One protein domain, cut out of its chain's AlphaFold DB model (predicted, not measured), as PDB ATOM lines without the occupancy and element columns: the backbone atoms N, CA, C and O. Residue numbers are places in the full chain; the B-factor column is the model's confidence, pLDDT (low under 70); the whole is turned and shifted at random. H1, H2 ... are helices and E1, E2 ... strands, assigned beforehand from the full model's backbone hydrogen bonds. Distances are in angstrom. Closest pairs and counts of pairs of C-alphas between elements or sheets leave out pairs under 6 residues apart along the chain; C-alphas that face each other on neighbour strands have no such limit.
ATOM      1  N   GLU A  77     124.255 143.815 172.956       43.62
ATOM      2  CA  GLU A  77     124.219 144.342 171.585       43.62
ATOM      3  C   GLU A  77     125.586 144.674 170.982       43.62
ATOM      4  O   GLU A  77     125.654 144.980 169.796       43.62
ATOM      5  N   THR A  78     126.689 144.572 171.723       45.19
ATOM      6  CA  THR A  78     127.962 145.108 171.245       45.19
ATOM      7  C   THR A  78     128.971 144.153 170.623       45.19
ATOM      8  O   THR A  78     129.837 144.700 169.970       45.19
ATOM      9  N   HIS A  79     128.906 142.812 170.684       46.72
ATOM     10  CA  HIS A  79     129.858 141.968 169.907       46.72
ATOM     11  C   HIS A  79     129.385 140.517 169.680       46.72
ATOM     12  O   HIS A  79     130.042 139.559 170.083       46.72
ATOM     13  N   TYR A  80     128.240 140.312 169.026       53.38
ATOM     14  CA  TYR A  80     127.781 138.946 168.711       53.38
ATOM     15  C   TYR A  80     128.402 138.341 167.449       53.38
ATOM     16  O   TYR A  80     128.396 137.125 167.302       53.38
ATOM     17  N   LYS A  81     128.930 139.171 166.541       50.88
ATOM     18  CA  LYS A  81     129.516 138.715 165.269       50.88
ATOM     19  C   LYS A  81     131.026 138.462 165.337       50.88
ATOM     20  O   LYS A  81     131.545 137.767 164.473       50.88
ATOM     21  N   ASP A  82     131.694 138.961 166.381       56.78
ATOM     22  CA  ASP A  82     133.160 138.985 166.487       56.78
ATOM     23  C   ASP A  82     133.667 138.258 167.739       56.78
ATOM     24  O   ASP A  82     134.612 138.693 168.401       56.78
ATOM     25  N   CYS A  83     133.029 137.150 168.123       69.56
ATOM     26  CA  CYS A  83     133.635 136.307 169.142       69.56
ATOM     27  C   CYS A  83     134.956 135.745 168.605       69.56
ATOM     28  O   CYS A  83     134.962 135.023 167.612       69.56
ATOM     29  N   ALA A  84     136.063 136.013 169.303       67.62
ATOM     30  CA  ALA A  84     137.379 135.479 168.949       67.62
ATOM     31  C   ALA A  84     137.415 133.937 168.919       67.62
ATOM     32  O   ALA A  84     138.223 133.356 168.203       67.62
ATOM     33  N   ALA A  85     136.520 133.275 169.660       69.88
ATOM     34  CA  ALA A  85     136.343 131.826 169.621       69.88
ATOM     35  C   ALA A  85     135.511 131.327 168.420       69.88
ATOM     36  O   ALA A  85     135.251 130.132 168.335       69.88
ATOM     37  N   GLY A  86     135.051 132.210 167.525       72.62
ATOM     38  CA  GLY A  86     134.229 131.845 166.368       72.62
ATOM     39  C   GLY A  86     132.833 131.332 166.738       72.62
ATOM     40  O   GLY A  86     132.307 130.466 166.046       72.62
ATOM     41  N   CYS A  87     132.255 131.812 167.852       76.81
ATOM     42  CA  CYS A  87     130.892 131.452 168.263       76.81
ATOM     43  C   CYS A  87     129.866 132.058 167.282       76.81
ATOM     44  O   CYS A  87     129.953 133.243 166.970       76.81
ATOM     45  N   ASP A  88     128.892 131.266 166.825       77.38
ATOM     46  CA  ASP A  88     127.738 131.746 166.054       77.38
ATOM     47  C   ASP A  88     126.622 132.070 167.045       77.38
ATOM     48  O   ASP A  88     126.058 131.170 167.669       77.38
ATOM     49  N   GLU A  89     126.409 133.361 167.303       75.19
ATOM     50  CA  GLU A  89     125.447 133.849 168.298       75.19
ATOM     51  C   GLU A  89     125.572 133.135 169.658       75.19
ATOM     52  O   GLU A  89     124.592 132.745 170.278       75.19
ATOM     53  N   GLY A  90     126.797 132.927 170.151       78.44
ATOM     54  CA  GLY A  90     127.016 132.271 171.445       78.44
ATOM     55  C   GLY A  90     127.009 130.744 171.414       78.44
ATOM     56  O   GLY A  90     127.199 130.135 172.471       78.44
ATOM     57  N   LEU A  91     126.853 130.121 170.246       85.94
ATOM     58  CA  LEU A  91     126.926 128.674 170.068       85.94
ATOM     59  C   LEU A  91     128.220 128.251 169.375       85.94
ATOM     60  O   LEU A  91     128.703 128.881 168.440       85.94
ATOM     61  N   LEU A  92     128.777 127.142 169.847       86.88
ATOM     62  CA  LEU A  92     129.867 126.417 169.214       86.88
ATOM     63  C   LEU A  92     129.279 125.135 168.643       86.88
ATOM     64  O   LEU A  92     128.837 124.258 169.396       86.88
ATOM     65  N   PHE A  93     129.274 125.027 167.321       88.25
ATOM     66  CA  PHE A  93     128.858 123.812 166.643       88.25
ATOM     67  C   PHE A  93     130.102 123.011 166.314       88.25
ATOM     68  O   PHE A  93     130.982 123.449 165.568       88.25
ATOM     69  N   MET A  94     130.172 121.842 166.926       89.75
ATOM     70  CA  MET A  94     131.343 120.999 166.906       89.75
ATOM     71  C   MET A  94     130.981 119.628 166.369       89.75
ATOM     72  O   MET A  94     129.862 119.154 166.544       89.75
ATOM     73  N   GLU A  95     131.951 118.945 165.797       91.38
ATOM     74  CA  GLU A  95     131.836 117.540 165.457       91.38
ATOM     75  C   GLU A  95     132.939 116.723 166.116       91.38
ATOM     76  O   GLU A  95     134.029 117.225 166.387       91.38
ATOM     77  N   ARG A  96     132.652 115.458 166.405       89.19
ATOM     78  CA  ARG A  96     133.647 114.520 166.912       89.19
ATOM     79  C   ARG A  96     133.365 113.124 166.389       89.19
ATOM     80  O   ARG A  96     132.222 112.673 166.359       89.19
ATOM     81  N   GLU A  97     134.432 112.440 166.010       87.19
ATOM     82  CA  GLU A  97     134.409 111.016 165.710       87.19
ATOM     83  C   GLU A  97     134.592 110.236 167.020       87.19
ATOM     84  O   GLU A  97     135.582 110.413 167.735       87.19
ATOM     85  N   GLU A  98     133.612 109.407 167.387       79.62
ATOM     86  CA  GLU A  98     133.684 108.624 168.631       79.62
ATOM     87  C   GLU A  98     134.573 107.381 168.495       79.62
ATOM     88  O   GLU A  98     135.168 106.934 169.478       79.62
ATOM     89  N   LYS A  99     134.671 106.819 167.284       78.38
ATOM     90  CA  LYS A  99     135.496 105.651 166.957       78.38
ATOM     91  C   LYS A  99     136.069 105.795 165.548       78.38
ATOM     92  O   LYS A  99     135.306 106.186 164.672       78.38
ATOM     93  N   PRO A 100     137.335 105.404 165.315       74.12
ATOM     94  CA  PRO A 100     137.922 105.414 163.979       74.12
ATOM     95  C   PRO A 100     137.066 104.613 162.988       74.12
ATOM     96  O   PRO A 100     136.819 103.426 163.202       74.12
ATOM     97  N   GLY A 101     136.607 105.264 161.921       71.88
ATOM     98  CA  GLY A 101     135.746 104.683 160.891       71.88
ATOM     99  C   GLY A 101     134.242 104.785 161.171       71.88
ATOM    100  O   GLY A 101     133.451 104.259 160.387       71.88
ATOM    101  N   CYS A 102     133.820 105.447 162.252       68.44
ATOM    102  CA  CYS A 102     132.416 105.795 162.482       68.44
ATOM    103  C   CYS A 102     132.114 107.222 162.005       68.44
ATOM    104  O   CYS A 102     132.979 108.089 161.976       68.44
ATOM    105  N   GLY A 103     130.852 107.479 161.647       74.69
ATOM    106  CA  GLY A 103     130.407 108.816 161.253       74.69
ATOM    107  C   GLY A 103     130.686 109.875 162.328       74.69
ATOM    108  O   GLY A 103     130.708 109.584 163.525       74.69
ATOM    109  N   CYS A 104     130.887 111.118 161.889       82.25
ATOM    110  CA  CYS A 104     131.063 112.259 162.783       82.25
ATOM    111  C   CYS A 104     129.725 112.631 163.437       82.25
ATOM    112  O   CYS A 104     128.731 112.864 162.747       82.25
ATOM    113  N   TYR A 105     129.704 112.717 164.766       86.25
ATOM    114  CA  TYR A 105     128.547 113.212 165.509       86.25
ATOM    115  C   TYR A 105     128.650 114.719 165.690       86.25
ATOM    116  O   TYR A 105     129.732 115.239 165.961       86.25
ATOM    117  N   ARG A 106     127.515 115.412 165.565       88.94
ATOM    118  CA  ARG A 106     127.415 116.860 165.763       88.94
ATOM    119  C   ARG A 106     126.968 117.173 167.184       88.94
ATOM    120  O   ARG A 106     126.019 116.582 167.694       88.94
ATOM    121  N   TYR A 107     127.627 118.147 167.786       88.94
ATOM    122  CA  TYR A 107     127.400 118.614 169.141       88.94
ATOM    123  C   TYR A 107     127.267 120.131 169.136       88.94
ATOM    124  O   TYR A 107     127.927 120.830 168.368       88.94
ATOM    125  N   VAL A 108     126.425 120.637 170.029       88.25
ATOM    126  CA  VAL A 108     126.214 122.073 170.214       88.25
ATOM    127  C   VAL A 108     126.577 122.423 171.647       88.25
ATOM    128  O   VAL A 108     126.061 121.821 172.593       88.25
ATOM    129  N   PHE A 109     127.467 123.397 171.804       88.19
ATOM    130  CA  PHE A 109     127.883 123.935 173.094       88.19
ATOM    131  C   PHE A 109     127.603 125.432 173.155       88.19
ATOM    132  O   PHE A 109     127.594 126.121 172.142       88.19
ATOM    133  N   ARG A 110     127.430 125.956 174.361       88.00
ATOM    134  CA  ARG A 110     127.390 127.396 174.625       88.00
ATOM    135  C   ARG A 110     128.806 127.894 174.801       88.00
ATOM    136  O   ARG A 110     129.546 127.321 175.600       88.00
ATOM    137  N   CYS A 111     129.162 128.969 174.122       83.94
ATOM    138  CA  CYS A 111     130.473 129.567 174.264       83.94
ATOM    139  C   CYS A 111     130.635 130.188 175.657       83.94
ATOM    140  O   CYS A 111     129.920 131.120 176.032       83.94
ATOM    141  N   ASP A 112     131.598 129.680 176.417       82.06
ATOM    142  CA  ASP A 112     131.937 130.159 177.759       82.06
ATOM    143  C   ASP A 112     132.499 131.594 177.780       82.06
ATOM    144  O   ASP A 112     132.405 132.270 178.807       82.06
ATOM    145  N   GLN A 113     133.024 132.074 176.648       76.81
ATOM    146  CA  GLN A 113     133.427 133.468 176.448       76.81
ATOM    147  C   GLN A 113     132.217 134.372 176.174       76.81
ATOM    148  O   GLN A 113     132.112 135.443 176.768       76.81
ATOM    149  N   CYS A 114     131.278 133.924 175.326       71.56
ATOM    150  CA  CYS A 114     130.077 134.686 174.955       71.56
ATOM    151  C   CYS A 114     129.069 134.779 176.132       71.56
ATOM    152  O   CYS A 114     128.260 135.704 176.175       71.56
ATOM    153  N   LYS A 115     129.121 133.848 177.105       67.62
ATOM    154  CA  LYS A 115     128.297 133.799 178.340       67.62
ATOM    155  C   LYS A 115     126.785 133.987 178.136       67.62
ATOM    156  O   LYS A 115     126.075 134.384 179.060       67.62
ATOM    157  N   GLN A 116     126.267 133.624 176.968       65.38
ATOM    158  CA  GLN A 116     124.840 133.728 176.682       65.38
ATOM    159  C   GLN A 116     124.013 132.715 177.485       65.38
ATOM    160  O   GLN A 116     124.320 131.520 177.524       65.38
ATOM    161  N   ARG A 117     122.917 133.173 178.100       59.62
ATOM    162  CA  ARG A 117     121.954 132.298 178.784       59.62
ATOM    163  C   ARG A 117     121.063 131.569 177.773       59.62
ATOM    164  O   ARG A 117     119.913 131.928 177.571       59.62
ATOM    165  N   MET A 118     121.581 130.501 177.175       64.44
ATOM    166  CA  MET A 118     120.760 129.493 176.495       64.44
ATOM    167  C   MET A 118     120.676 128.257 177.376       64.44
ATOM    168  O   MET A 118     121.670 127.586 177.548       64.44
ATOM    169  N   GLU A 119     119.553 127.913 177.997       67.25
ATOM    170  CA  GLU A 119     119.558 126.852 179.029       67.25
ATOM    171  C   GLU A 119     119.721 125.421 178.479       67.25
ATOM    172  O   GLU A 119     120.067 124.507 179.222       67.25
ATOM    173  N   LYS A 120     119.543 125.235 177.167       78.25
ATOM    174  CA  LYS A 120     119.406 123.916 176.532       78.25
ATOM    175  C   LYS A 120     120.718 123.153 176.293       78.25
ATOM    176  O   LYS A 120     120.683 121.934 176.152       78.25
ATOM    177  N   TYR A 121     121.859 123.839 176.231       83.81
ATOM    178  CA  TYR A 121     123.133 123.240 175.805       83.81
ATOM    179  C   TYR A 121     124.212 123.347 176.893       83.81
ATOM    180  O   TYR A 121     124.183 124.280 177.694       83.81
ATOM    181  N   PRO A 122     125.182 122.420 176.960       87.56
ATOM    182  CA  PRO A 122     126.301 122.514 177.899       87.56
ATOM    183  C   PRO A 122     127.248 123.671 177.548       87.56
ATOM    184  O   PRO A 122     127.348 124.070 176.393       87.56
ATOM    185  N   TRP A 123     127.972 124.209 178.535       85.31
ATOM    186  CA  TRP A 123     129.045 125.182 178.276       85.31
ATOM    187  C   TRP A 123     130.264 124.510 177.638       85.31
ATOM    188  O   TRP A 123     130.602 123.374 177.975       85.31
ATOM    189  N   GLY A 124     130.948 125.238 176.759       86.25
ATOM    190  CA  GLY A 124     132.139 124.785 176.062       86.25
ATOM    191  C   GLY A 124     133.090 125.933 175.742       86.25
ATOM    192  O   GLY A 124     132.672 127.014 175.335       86.25
ATOM    193  N   ASN A 125     134.378 125.655 175.921       87.31
ATOM    194  CA  ASN A 125     135.488 126.494 175.492       87.31
ATOM    195  C   ASN A 125     136.113 125.863 174.244       87.31
ATOM    196  O   ASN A 125     136.418 124.667 174.280       87.31
ATOM    197  N   ILE A 126     136.308 126.626 173.166       85.25
ATOM    198  CA  ILE A 126     136.765 126.059 171.887       85.25
ATOM    199  C   ILE A 126     138.126 125.359 172.006       85.25
ATOM    200  O   ILE A 126     138.259 124.224 171.554       85.25
ATOM    201  N   ASP A 127     139.093 125.945 172.717       85.25
ATOM    202  CA  ASP A 127     140.432 125.365 172.875       85.25
ATOM    203  C   ASP A 127     140.387 124.049 173.659       85.25
ATOM    204  O   ASP A 127     141.099 123.086 173.363       85.25
ATOM    205  N   VAL A 128     139.518 123.986 174.672       88.44
ATOM    206  CA  VAL A 128     139.307 122.770 175.468       88.44
ATOM    207  C   VAL A 128     138.603 121.694 174.644       88.44
ATOM    208  O   VAL A 128     138.930 120.515 174.773       88.44
ATOM    209  N   LEU A 129     137.635 122.075 173.809       89.69
ATOM    210  CA  LEU A 129     136.914 121.149 172.940       89.69
ATOM    211  C   LEU A 129     137.844 120.582 171.859       89.69
ATOM    212  O   LEU A 129     137.876 119.366 171.679       89.69
ATOM    213  N   ILE A 130     138.688 121.407 171.238       88.44
ATOM    214  CA  ILE A 130     139.701 120.941 170.279       88.44
ATOM    215  C   ILE A 130     140.647 119.928 170.933       88.44
ATOM    216  O   ILE A 130     140.844 118.832 170.408       88.44
ATOM    217  N   LYS A 131     141.148 120.213 172.143       88.81
ATOM    218  CA  LYS A 131     141.979 119.262 172.911       88.81
ATOM    219  C   LYS A 131     141.262 117.949 173.249       88.81
ATOM    220  O   LYS A 131     141.917 116.931 173.445       88.81
ATOM    221  N   LYS A 132     139.928 117.959 173.324       87.25
ATOM    222  CA  LYS A 132     139.088 116.768 173.547       87.25
ATOM    223  C   LYS A 132     138.756 116.008 172.254       87.25
ATOM    224  O   LYS A 132     138.023 115.021 172.317       87.25
ATOM    225  N   GLY A 133     139.285 116.444 171.111       86.94
ATOM    226  CA  GLY A 133     139.080 115.814 169.807       86.94
ATOM    227  C   GLY A 133     137.829 116.289 169.068       86.94
ATOM    228  O   GLY A 133     137.381 115.603 168.156       86.94
ATOM    229  N   TYR A 134     137.247 117.423 169.463       89.00
ATOM    230  CA  TYR A 134     136.183 118.061 168.692       89.00
ATOM    231  C   TYR A 134     136.769 118.962 167.596       89.00
ATOM    232  O   TYR A 134     137.814 119.579 167.789       89.00
ATOM    233  N   ARG A 135     136.069 119.103 166.471       87.38
ATOM    234  CA  ARG A 135     136.397 120.030 165.377       87.38
ATOM    235  C   ARG A 135     135.268 121.035 165.189       87.38
ATOM    236  O   ARG A 135     134.110 120.671 165.359       87.38
ATOM    237  N   SER A 136     135.599 122.286 164.882       82.94
ATOM    238  CA  SER A 136     134.595 123.319 164.592       82.94
ATOM    239  C   SER A 136     134.013 123.119 163.195       82.94
ATOM    240  O   SER A 136     134.762 122.863 162.253       82.94
ATOM    241  N   ILE A 137     132.692 123.254 163.060       79.38
ATOM    242  CA  ILE A 137     131.981 123.075 161.782       79.38
ATOM    243  C   ILE A 137     132.060 124.343 160.901       79.38
ATOM    244  O   ILE A 137     131.954 124.253 159.686       79.38
ATOM    245  N   TYR A 138     132.306 125.528 161.474       66.44
ATOM    246  CA  TYR A 138     132.234 126.811 160.742       66.44
ATOM    247  C   TYR A 138     133.536 127.270 160.078       66.44
ATOM    248  O   TYR A 138     133.638 128.418 159.648       66.44
ATOM    249  N   THR A 139     134.543 126.408 159.985       51.50
ATOM    250  CA  THR A 139     135.869 126.811 159.494       51.50
ATOM    251  C   THR A 139     136.055 126.738 157.972       51.50
ATOM    252  O   THR A 139     137.144 127.070 157.519       51.50
ATOM    253  N   GLU A 140     135.047 126.361 157.167       44.78
ATOM    254  CA  GLU A 140     135.284 126.034 155.740       44.78
ATOM    255  C   GLU A 140     134.405 126.717 154.667       44.78
ATOM    256  O   GLU A 140     134.638 126.467 153.490       44.78
ATOM    257  N   GLU A 141     133.487 127.646 154.971       40.09
ATOM    258  CA  GLU A 141     132.659 128.290 153.915       40.09
ATOM    259  C   GLU A 141     132.616 129.828 153.972       40.09
ATOM    260  O   GLU A 141     131.559 130.458 153.939       40.09
ATOM    261  N   ARG A 142     133.788 130.466 154.027       37.41
ATOM    262  CA  ARG A 142     133.957 131.862 153.575       37.41
ATOM    263  C   ARG A 142     135.219 131.988 152.720       37.41
ATOM    264  O   ARG A 142     136.180 132.640 153.122       37.41
ATOM    265  N   GLY A 143     135.206 131.302 151.579       33.00
ATOM    266  CA  GLY A 143     136.095 131.529 150.437       33.00
ATOM    267  C   GLY A 143     135.291 132.089 149.277       33.00
ATOM    268  O   GLY A 143     134.169 131.578 149.072       33.00
TER     269      GLY A 143
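AT A GLANCE: This is residues 77 to 143 of the 143 residues of an uncharacterized protein of Candidatus Gottesmanbacteria bacterium GW2011_GWB1_49_7 (UniProt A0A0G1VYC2). This domain has little regular structure: a two-stranded antiparallel hairpin, E1 and E2, with one short helix, H1, beside it and long unnamed stretches before, between and after. The 67 printed residues hold E1, E2, H1 in that order; the class is mixed, with 21 residues in named elements. The whole is compact, radius of gyration of the C-alphas 12.5 A, spanning 43 by 32 by 18 A.

HOW THE PARTS SIT: E1, residues 91 to 97, and E2, residues 104 to 111, are antiparallel at 151 degrees, with N 94 and O 107 2.9 A apart, within hydrogen-bond range. Residues 94 to 95 also pair antiparallel with 135 to 136, and 110 to 111 parallel with 123 to 124. H1, residues 126 to 131, comes closest to E1 at the C-alphas of Leu 92 and Ile 126, 7.4 A apart; those of Cys 111 and Ile 126, the closest of E2 and H1, are 7.6 A apart. Every O i to N i+4 pair in H1 is within hydrogen-bond range.

IN THESE COORDINATES: E1 starts at C-alpha 91 (126.926, 128.674, 170.068) and is 19.7 A long; E2 is 20.8 A. H1, 8.6 A, ends at C-alpha 131 (141.979, 119.262, 172.911).

THE WHOLE: The C-alphas of Glu 77 and Gly 101, the farthest apart, are 42.7 A apart. The printed part has no cut; the link E2 to H1 is long. Residues 77 to 85, 102, 115 to 119 and 138 to 143 have pLDDT under 70.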